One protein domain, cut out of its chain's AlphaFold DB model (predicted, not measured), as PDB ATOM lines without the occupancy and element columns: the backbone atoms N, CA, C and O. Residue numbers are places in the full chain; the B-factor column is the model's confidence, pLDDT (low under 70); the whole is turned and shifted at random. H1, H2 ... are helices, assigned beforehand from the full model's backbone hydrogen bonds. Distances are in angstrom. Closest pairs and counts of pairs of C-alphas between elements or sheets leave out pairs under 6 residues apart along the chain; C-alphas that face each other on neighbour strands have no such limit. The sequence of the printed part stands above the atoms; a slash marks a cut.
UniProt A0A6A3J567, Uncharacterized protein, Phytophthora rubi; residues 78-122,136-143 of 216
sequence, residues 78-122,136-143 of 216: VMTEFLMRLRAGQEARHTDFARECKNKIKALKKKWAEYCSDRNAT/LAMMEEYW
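AT A GLANCE: This is residues 78 to 122 and 136 to 143 of the 216 residues of an uncharacterized protein of Phytophthora rubi (UniProt A0A6A3J567). Going along the printed part from Val 78, you meet one very long helix, H1, which makes the whole length of a rod, and then a short helix, H2, packed side by side on its middle stretch. Both ends of H1 stick out free, residues 78 to 97 and 113 to 122. The printed part has 53 residues with two named helices, H1 then H2, and no named strand; the class is all helix. It is extended, with a radius of gyration of the C-alphas of 18.7 A and spans of 66 by 16 by 6 A.

HOW THE PARTS SIT: Look first at H1, residues 78 to 122, then at H2, residues 136 to 143. They touch, and H1 does so with residues 102 to 109 alone; the closest C-alphas are those of Ile 105 and Leu 136, 7.3 A apart. Their lines stand at a shallow tilt of 27 degrees, opposite ways. Every O i to N i+4 pair is within hydrogen-bond range in H1, and 3 of 4 in H2.

IN THESE COORDINATES: Find C-alpha 78 at (89.161, 155.939, 83.429); from there H1 runs 66.1 A to C-alpha 122 at (110.805, 106.497, 121.559). H2 runs 10.5 A from C-alpha 136 to C-alpha 143 at (108.240, 136.092, 107.347).

THE WHOLE: The two C-alphas farthest apart are those of Val 78 and Thr 122, 66.1 A. Residues 123 to 135 are not printed, and C-alphas 122 and 136 are 23.4 A apart across this cut. Mean pLDDT of the printed part is 78.0; look for values under 70 at residues 88, 90 to 94, 119 to 122 and 142 to 143.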
ATOM      1  N   VAL A  78      89.339 157.365  83.748       88.31
ATOM      2  CA  VAL A  78      89.161 155.939  83.429       88.31
ATOM      3  C   VAL A  78      90.466 155.142  83.570       88.31
ATOM      4  O   VAL A  78      90.455 154.008  84.054       88.31
ATOM      5  N   MET A  79      91.600 155.720  83.164       84.69
ATOM      6  CA  MET A  79      92.919 155.096  83.323       84.69
ATOM      7  C   MET A  79      93.349 155.082  84.790       84.69
ATOM      8  O   MET A  79      93.870 154.069  85.260       84.69
ATOM      9  N   THR A  80      93.088 156.165  85.521       89.31
ATOM     10  CA  THR A  80      93.382 156.267  86.956       89.31
ATOM     11  C   THR A  80      92.611 155.215  87.756       89.31
ATOM     12  O   THR A  80      93.216 154.447  88.506       89.31
ATOM     13  N   GLU A  81      91.306 155.087  87.519       85.75
ATOM     14  CA  GLU A  81      90.444 154.075  88.144       85.75
ATOM     15  C   GLU A  81      90.898 152.643  87.823       85.75
ATOM     16  O   GLU A  81      90.971 151.774  88.701       85.75
ATOM     17  N   PHE A  82      91.272 152.380  86.567       89.62
ATOM     18  CA  PHE A  82      91.787 151.072  86.162       89.62
ATOM     19  C   PHE A  82      93.085 150.705  86.899       89.62
ATOM     20  O   PHE A  82      93.226 149.577  87.387       89.62
ATOM     21  N   LEU A  83      94.013 151.655  87.034       87.88
ATOM     22  CA  LEU A  83      95.273 151.456  87.754       87.88
ATOM     23  C   LEU A  83      95.058 151.273  89.261       87.88
ATOM     24  O   LEU A  83      95.665 150.373  89.851       87.88
ATOM     25  N   MET A  84      94.163 152.050  89.879       86.88
ATOM     26  CA  MET A  84      93.806 151.876  91.292       86.88
ATOM     27  C   MET A  84      93.201 150.494  91.551       86.88
ATOM     28  O   MET A  84      93.603 149.804  92.490       86.88
ATOM     29  N   ARG A  85      92.300 150.029  90.680       87.12
ATOM     30  CA  ARG A  85      91.686 148.699  90.804       87.12
ATOM     31  C   ARG A  85      92.696 147.566  90.623       87.12
ATOM     32  O   ARG A  85      92.608 146.551  91.320       87.12
ATOM     33  N   LEU A  86      93.659 147.723  89.714       85.75
ATOM     34  CA  LEU A  86      94.758 146.771  89.554       85.75
ATOM     35  C   LEU A  86      95.637 146.709  90.805       85.75
ATOM     36  O   LEU A  86      95.962 145.603  91.242       85.75
ATOM     37  N   ARG A  87      95.977 147.863  91.392       78.81
ATOM     38  CA  ARG A  87      96.778 147.952  92.619       78.81
ATOM     39  C   ARG A  87      96.058 147.300  93.798       78.81
ATOM     40  O   ARG A  87      96.581 146.342  94.362       78.81
ATOM     41  N   ALA A  88      94.818 147.705  94.070       69.38
ATOM     42  CA  ALA A  88      94.009 147.128  95.143       69.38
ATOM     43  C   ALA A  88      93.807 145.611  94.961       69.38
ATOM     44  O   ALA A  88      93.905 144.833  95.909       69.38
ATOM     45  N   GLY A  89      93.585 145.156  93.723       71.44
ATOM     46  CA  GLY A  89      93.475 143.732  93.412       71.44
ATOM     47  C   GLY A  89      94.791 142.955  93.556       71.44
ATOM     48  O   GLY A  89      94.762 141.747  93.796       71.44
ATOM     49  N   GLN A  90      95.952 143.592  93.383       67.44
ATOM     50  CA  GLN A  90      97.256 142.976  93.654       67.44
ATOM     51  C   GLN A  90      97.552 142.925  95.155       67.44
ATOM     52  O   GLN A  90      97.954 141.871  95.646       67.44
ATOM     53  N   GLU A  91      97.279 144.004  95.884       63.81
ATOM     54  CA  GLU A  91      97.447 144.081  97.337       63.81
ATOM     55  C   GLU A  91      96.556 143.070  98.062       63.81
ATOM     56  O   GLU A  91      97.056 142.288  98.870       63.81
ATOM     57  N   ALA A  92      95.269 142.980  97.709       63.78
ATOM     58  CA  ALA A  92      94.358 141.998  98.298       63.78
ATOM     59  C   ALA A  92      94.884 140.561  98.118       63.78
ATOM     60  O   ALA A  92      95.057 139.831  99.095       63.78
ATOM     61  N   ARG A  93      95.275 140.193  96.889       64.25
ATOM     62  CA  ARG A  93      95.865 138.874  96.591       64.25
ATOM     63  C   ARG A  93      97.165 138.620  97.356       64.25
ATOM     64  O   ARG A  93      97.409 137.490  97.781       64.25
ATOM     65  N   HIS A  94      97.986 139.650  97.548       68.50
ATOM     66  CA  HIS A  94      99.222 139.554  98.318       68.50
ATOM     67  C   HIS A  94      98.945 139.318  99.811       68.50
ATOM     68  O   HIS A  94      99.561 138.447 100.427       68.50
ATOM     69  N   THR A  95      97.971 140.027 100.389       71.62
ATOM     70  CA  THR A  95      97.598 139.870 101.806       71.62
ATOM     71  C   THR A  95      96.956 138.514 102.110       71.62
ATOM     72  O   THR A  95      97.246 137.918 103.152       71.62
ATOM     73  N   ASP A  96      96.139 137.986 101.197       74.31
ATOM     74  CA  ASP A  96      95.505 136.675 101.356       74.31
ATOM     75  C   ASP A  96      96.532 135.542 101.269       74.31
ATOM     76  O   ASP A  96      96.556 134.657 102.132       74.31
ATOM     77  N   PHE A  97      97.454 135.611 100.304       73.06
ATOM     78  CA  PHE A  97      98.574 134.672 100.215       73.06
ATOM     79  C   PHE A  97      99.464 134.735 101.465       73.06
ATOM     80  O   PHE A  97      99.832 133.702 102.029       73.06
ATOM     81  N   ALA A  98      99.751 135.944 101.959       74.38
ATOM     82  CA  ALA A  98     100.532 136.130 103.175       74.38
ATOM     83  C   ALA A  98      99.873 135.479 104.403       74.38
ATOM     84  O   ALA A  98     100.541 134.840 105.226       74.38
ATOM     85  N   ARG A  99      98.547 135.595 104.512       80.12
ATOM     86  CA  ARG A  99      97.756 134.952 105.567       80.12
ATOM     87  C   ARG A  99      97.792 133.429 105.450       80.12
ATOM     88  O   ARG A  99      98.004 132.744 106.453       80.12
ATOM     89  N   GLU A 100      97.618 132.899 104.244       81.75
ATOM     90  CA  GLU A 100      97.643 131.458 103.988       81.75
ATOM     91  C   GLU A 100      99.009 130.847 104.339       81.75
ATOM     92  O   GLU A 100      99.085 129.832 105.039       81.75
ATOM     93  N   CYS A 101     100.099 131.493 103.930       77.19
ATOM     94  CA  CYS A 101     101.455 131.059 104.253       77.19
ATOM     95  C   CYS A 101     101.756 131.111 105.755       77.19
ATOM     96  O   CYS A 101     102.268 130.129 106.299       77.19
ATOM     97  N   LYS A 102     101.369 132.185 106.462       82.12
ATOM     98  CA  LYS A 102     101.491 132.253 107.932       82.12
ATOM     99  C   LYS A 102     100.756 131.098 108.617       82.12
ATOM    100  O   LYS A 102     101.293 130.486 109.542       82.12
ATOM    101  N   ASN A 103      99.554 130.758 108.152       87.25
ATOM    102  CA  ASN A 103      98.788 129.635 108.696       87.25
ATOM    103  C   ASN A 103      99.472 128.284 108.430       87.25
ATOM    104  O   ASN A 103      99.550 127.449 109.334       87.25
ATOM    105  N   LYS A 104     100.035 128.085 107.232       85.88
ATOM    106  CA  LYS A 104     100.803 126.875 106.892       85.88
ATOM    107  C   LYS A 104     102.057 126.722 107.754       85.88
ATOM    108  O   LYS A 104     102.303 125.629 108.263       85.88
ATOM    109  N   ILE A 105     102.806 127.800 107.994       86.25
ATOM    110  CA  ILE A 105     103.990 127.785 108.872       86.25
ATOM    111  C   ILE A 105     103.597 127.395 110.302       86.25
ATOM    112  O   ILE A 105     104.241 126.532 110.900       86.25
ATOM    113  N   LYS A 106     102.504 127.953 110.841       87.00
ATOM    114  CA  LYS A 106     101.985 127.568 112.168       87.00
ATOM    115  C   LYS A 106     101.632 126.079 112.237       87.00
ATOM    116  O   LYS A 106     102.018 125.405 113.191       87.00
ATOM    117  N   ALA A 107     100.940 125.556 111.224       85.50
ATOM    118  CA  ALA A 107     100.571 124.142 111.163       85.50
ATOM    119  C   ALA A 107     101.802 123.221 111.087       85.50
ATOM    120  O   ALA A 107     101.844 122.192 111.763       85.50
ATOM    121  N   LEU A 108     102.821 123.606 110.313       85.06
ATOM    122  CA  LEU A 108     104.078 122.864 110.232       85.06
ATOM    123  C   LEU A 108     104.845 122.889 111.559       85.06
ATOM    124  O   LEU A 108     105.322 121.844 111.986       85.06
ATOM    125  N   LYS A 109     104.915 124.036 112.249       85.94
ATOM    126  CA  LYS A 109     105.541 124.130 113.581       85.94
ATOM    127  C   LYS A 109     104.844 123.228 114.602       85.94
ATOM    128  O   LYS A 109     105.524 122.581 115.390       85.94
ATOM    129  N   LYS A 110     103.509 123.141 114.562       87.94
ATOM    130  CA  LYS A 110     102.741 122.235 115.429       87.94
ATOM    131  C   LYS A 110     103.087 120.765 115.163       87.94
ATOM    132  O   LYS A 110     103.443 120.056 116.095       87.94
ATOM    133  N   LYS A 111     103.059 120.336 113.897       84.19
ATOM    134  CA  LYS A 111     103.445 118.963 113.518       84.19
ATOM    135  C   LYS A 111     104.898 118.646 113.861       84.19
ATOM    136  O   LYS A 111     105.211 117.523 114.227       84.19
ATOM    137  N   TRP A 112     105.782 119.634 113.739       82.94
ATOM    138  CA  TRP A 112     107.176 119.487 114.132       82.94
ATOM    139  C   TRP A 112     107.320 119.250 115.637       82.94
ATOM    140  O   TRP A 112     108.062 118.363 116.040       82.94
ATOM    141  N   ALA A 113     106.576 119.989 116.465       83.00
ATOM    142  CA  ALA A 113     106.565 119.771 117.909       83.00
ATOM    143  C   ALA A 113     106.044 118.369 118.275       83.00
ATOM    144  O   ALA A 113     106.662 117.699 119.094       83.00
ATOM    145  N   GLU A 114     104.971 117.908 117.622       83.88
ATOM    146  CA  GLU A 114     104.437 116.545 117.788       83.88
ATOM    147  C   GLU A 114     105.481 115.481 117.411       83.88
ATOM    148  O   GLU A 114     105.736 114.569 118.191       83.88
ATOM    149  N   TYR A 115     106.163 115.645 116.271       80.69
ATOM    150  CA  TYR A 115     107.246 114.752 115.847       80.69
ATOM    151  C   TYR A 115     108.409 114.719 116.847       80.69
ATOM    152  O   TYR A 115     108.906 113.644 117.180       80.69
ATOM    153  N   CYS A 116     108.835 115.879 117.358       77.50
ATOM    154  CA  CYS A 116     109.855 115.941 118.402       77.50
ATOM    155  C   CYS A 116     109.398 115.211 119.676       77.50
ATOM    156  O   CYS A 116     110.186 114.473 120.260       77.50
ATOM    157  N   SER A 117     108.136 115.359 120.093       78.69
ATOM    158  CA  SER A 117     107.594 114.657 121.264       78.69
ATOM    159  C   SER A 117     107.529 113.137 121.080       78.69
ATOM    160  O   SER A 117     107.985 112.411 121.964       78.69
ATOM    161  N   ASP A 118     107.029 112.650 119.941       76.75
ATOM    162  CA  ASP A 118     106.942 111.211 119.640       76.75
ATOM    163  C   ASP A 118     108.331 110.558 119.576       76.75
ATOM    164  O   ASP A 118     108.537 109.429 120.038       76.75
ATOM    165  N   ARG A 119     109.318 111.283 119.040       68.56
ATOM    166  CA  ARG A 119     110.696 110.796 118.934       68.56
ATOM    167  C   ARG A 119     111.402 110.768 120.288       68.56
ATOM    168  O   ARG A 119     112.031 109.765 120.615       68.56
ATOM    169  N   ASN A 120     111.214 111.802 121.110       66.75
ATOM    170  CA  ASN A 120     111.743 111.841 122.477       66.75
ATOM    171  C   ASN A 120     111.098 110.760 123.367       66.75
ATOM    172  O   ASN A 120     111.745 110.243 124.272       66.75
ATOM    173  N   ALA A 121     109.851 110.364 123.087       66.69
ATOM    174  CA  ALA A 121     109.181 109.248 123.760       66.69
ATOM    175  C   ALA A 121     109.689 107.861 123.316       66.69
ATOM    176  O   ALA A 121     109.540 106.889 124.055       66.69
ATOM    177  N   THR A 122     110.289 107.758 122.125       69.38
ATOM    178  CA  THR A 122     110.805 106.497 121.559       69.38
ATOM    179  C   THR A 122     112.204 106.139 122.093       69.38
ATOM    180  O   THR A 122     112.616 104.987 121.992       69.38
ATOM    181  N   LEU A 136     111.853 125.405 107.670       72.56
ATOM    182  CA  LEU A 136     111.104 126.107 108.710       72.56
ATOM    183  C   LEU A 136     111.870 127.310 109.246       72.56
ATOM    184  O   LEU A 136     111.242 128.314 109.550       72.56
ATOM    185  N   ALA A 137     113.196 127.218 109.354       74.81
ATOM    186  CA  ALA A 137     114.027 128.346 109.771       74.81
ATOM    187  C   ALA A 137     114.012 129.464 108.714       74.81
ATOM    188  O   ALA A 137     113.703 130.603 109.044       74.81
ATOM    189  N   MET A 138     114.215 129.122 107.436       73.31
ATOM    190  CA  MET A 138     114.176 130.098 106.337       73.31
ATOM    191  C   MET A 138     112.789 130.736 106.158       73.31
ATOM    192  O   MET A 138     112.685 131.935 105.911       73.31
ATOM    193  N   MET A 139     111.709 129.954 106.288       74.62
ATOM    194  CA  MET A 139     110.343 130.495 106.275       74.62
ATOM    195  C   MET A 139     110.006 131.283 107.543       74.62
ATOM    196  O   MET A 139     109.074 132.066 107.529       74.62
ATOM    197  N   GLU A 140     110.688 131.086 108.661       73.38
ATOM    198  CA  GLU A 140     110.466 131.938 109.825       73.38
ATOM    199  C   GLU A 140     111.164 133.277 109.619       73.38
ATOM    200  O   GLU A 140     110.487 134.297 109.633       73.38
ATOM    201  N   GLU A 141     112.455 133.257 109.281       75.88
ATOM    202  CA  GLU A 141     113.269 134.447 109.016       75.88
ATOM    203  C   GLU A 141     112.625 135.355 107.960       75.88
ATOM    204  O   GLU A 141     112.325 136.511 108.242       75.88
ATOM    205  N   TYR A 142     112.282 134.806 106.789       67.06
ATOM    206  CA  TYR A 142     111.684 135.574 105.691       67.06
ATOM    207  C   TYR A 142     110.336 136.221 106.049       67.06
ATOM    208  O   TYR A 142     109.979 137.255 105.491       67.06
ATOM    209  N   TRP A 143     109.573 135.616 106.966       64.62
ATOM    210  CA  TRP A 143     108.240 136.092 107.347       64.62
ATOM    211  C   TRP A 143     108.239 136.941 108.622       64.62
ATOM    212  O   TRP A 143     107.260 137.650 108.871       64.62
TER     213      TRP A 143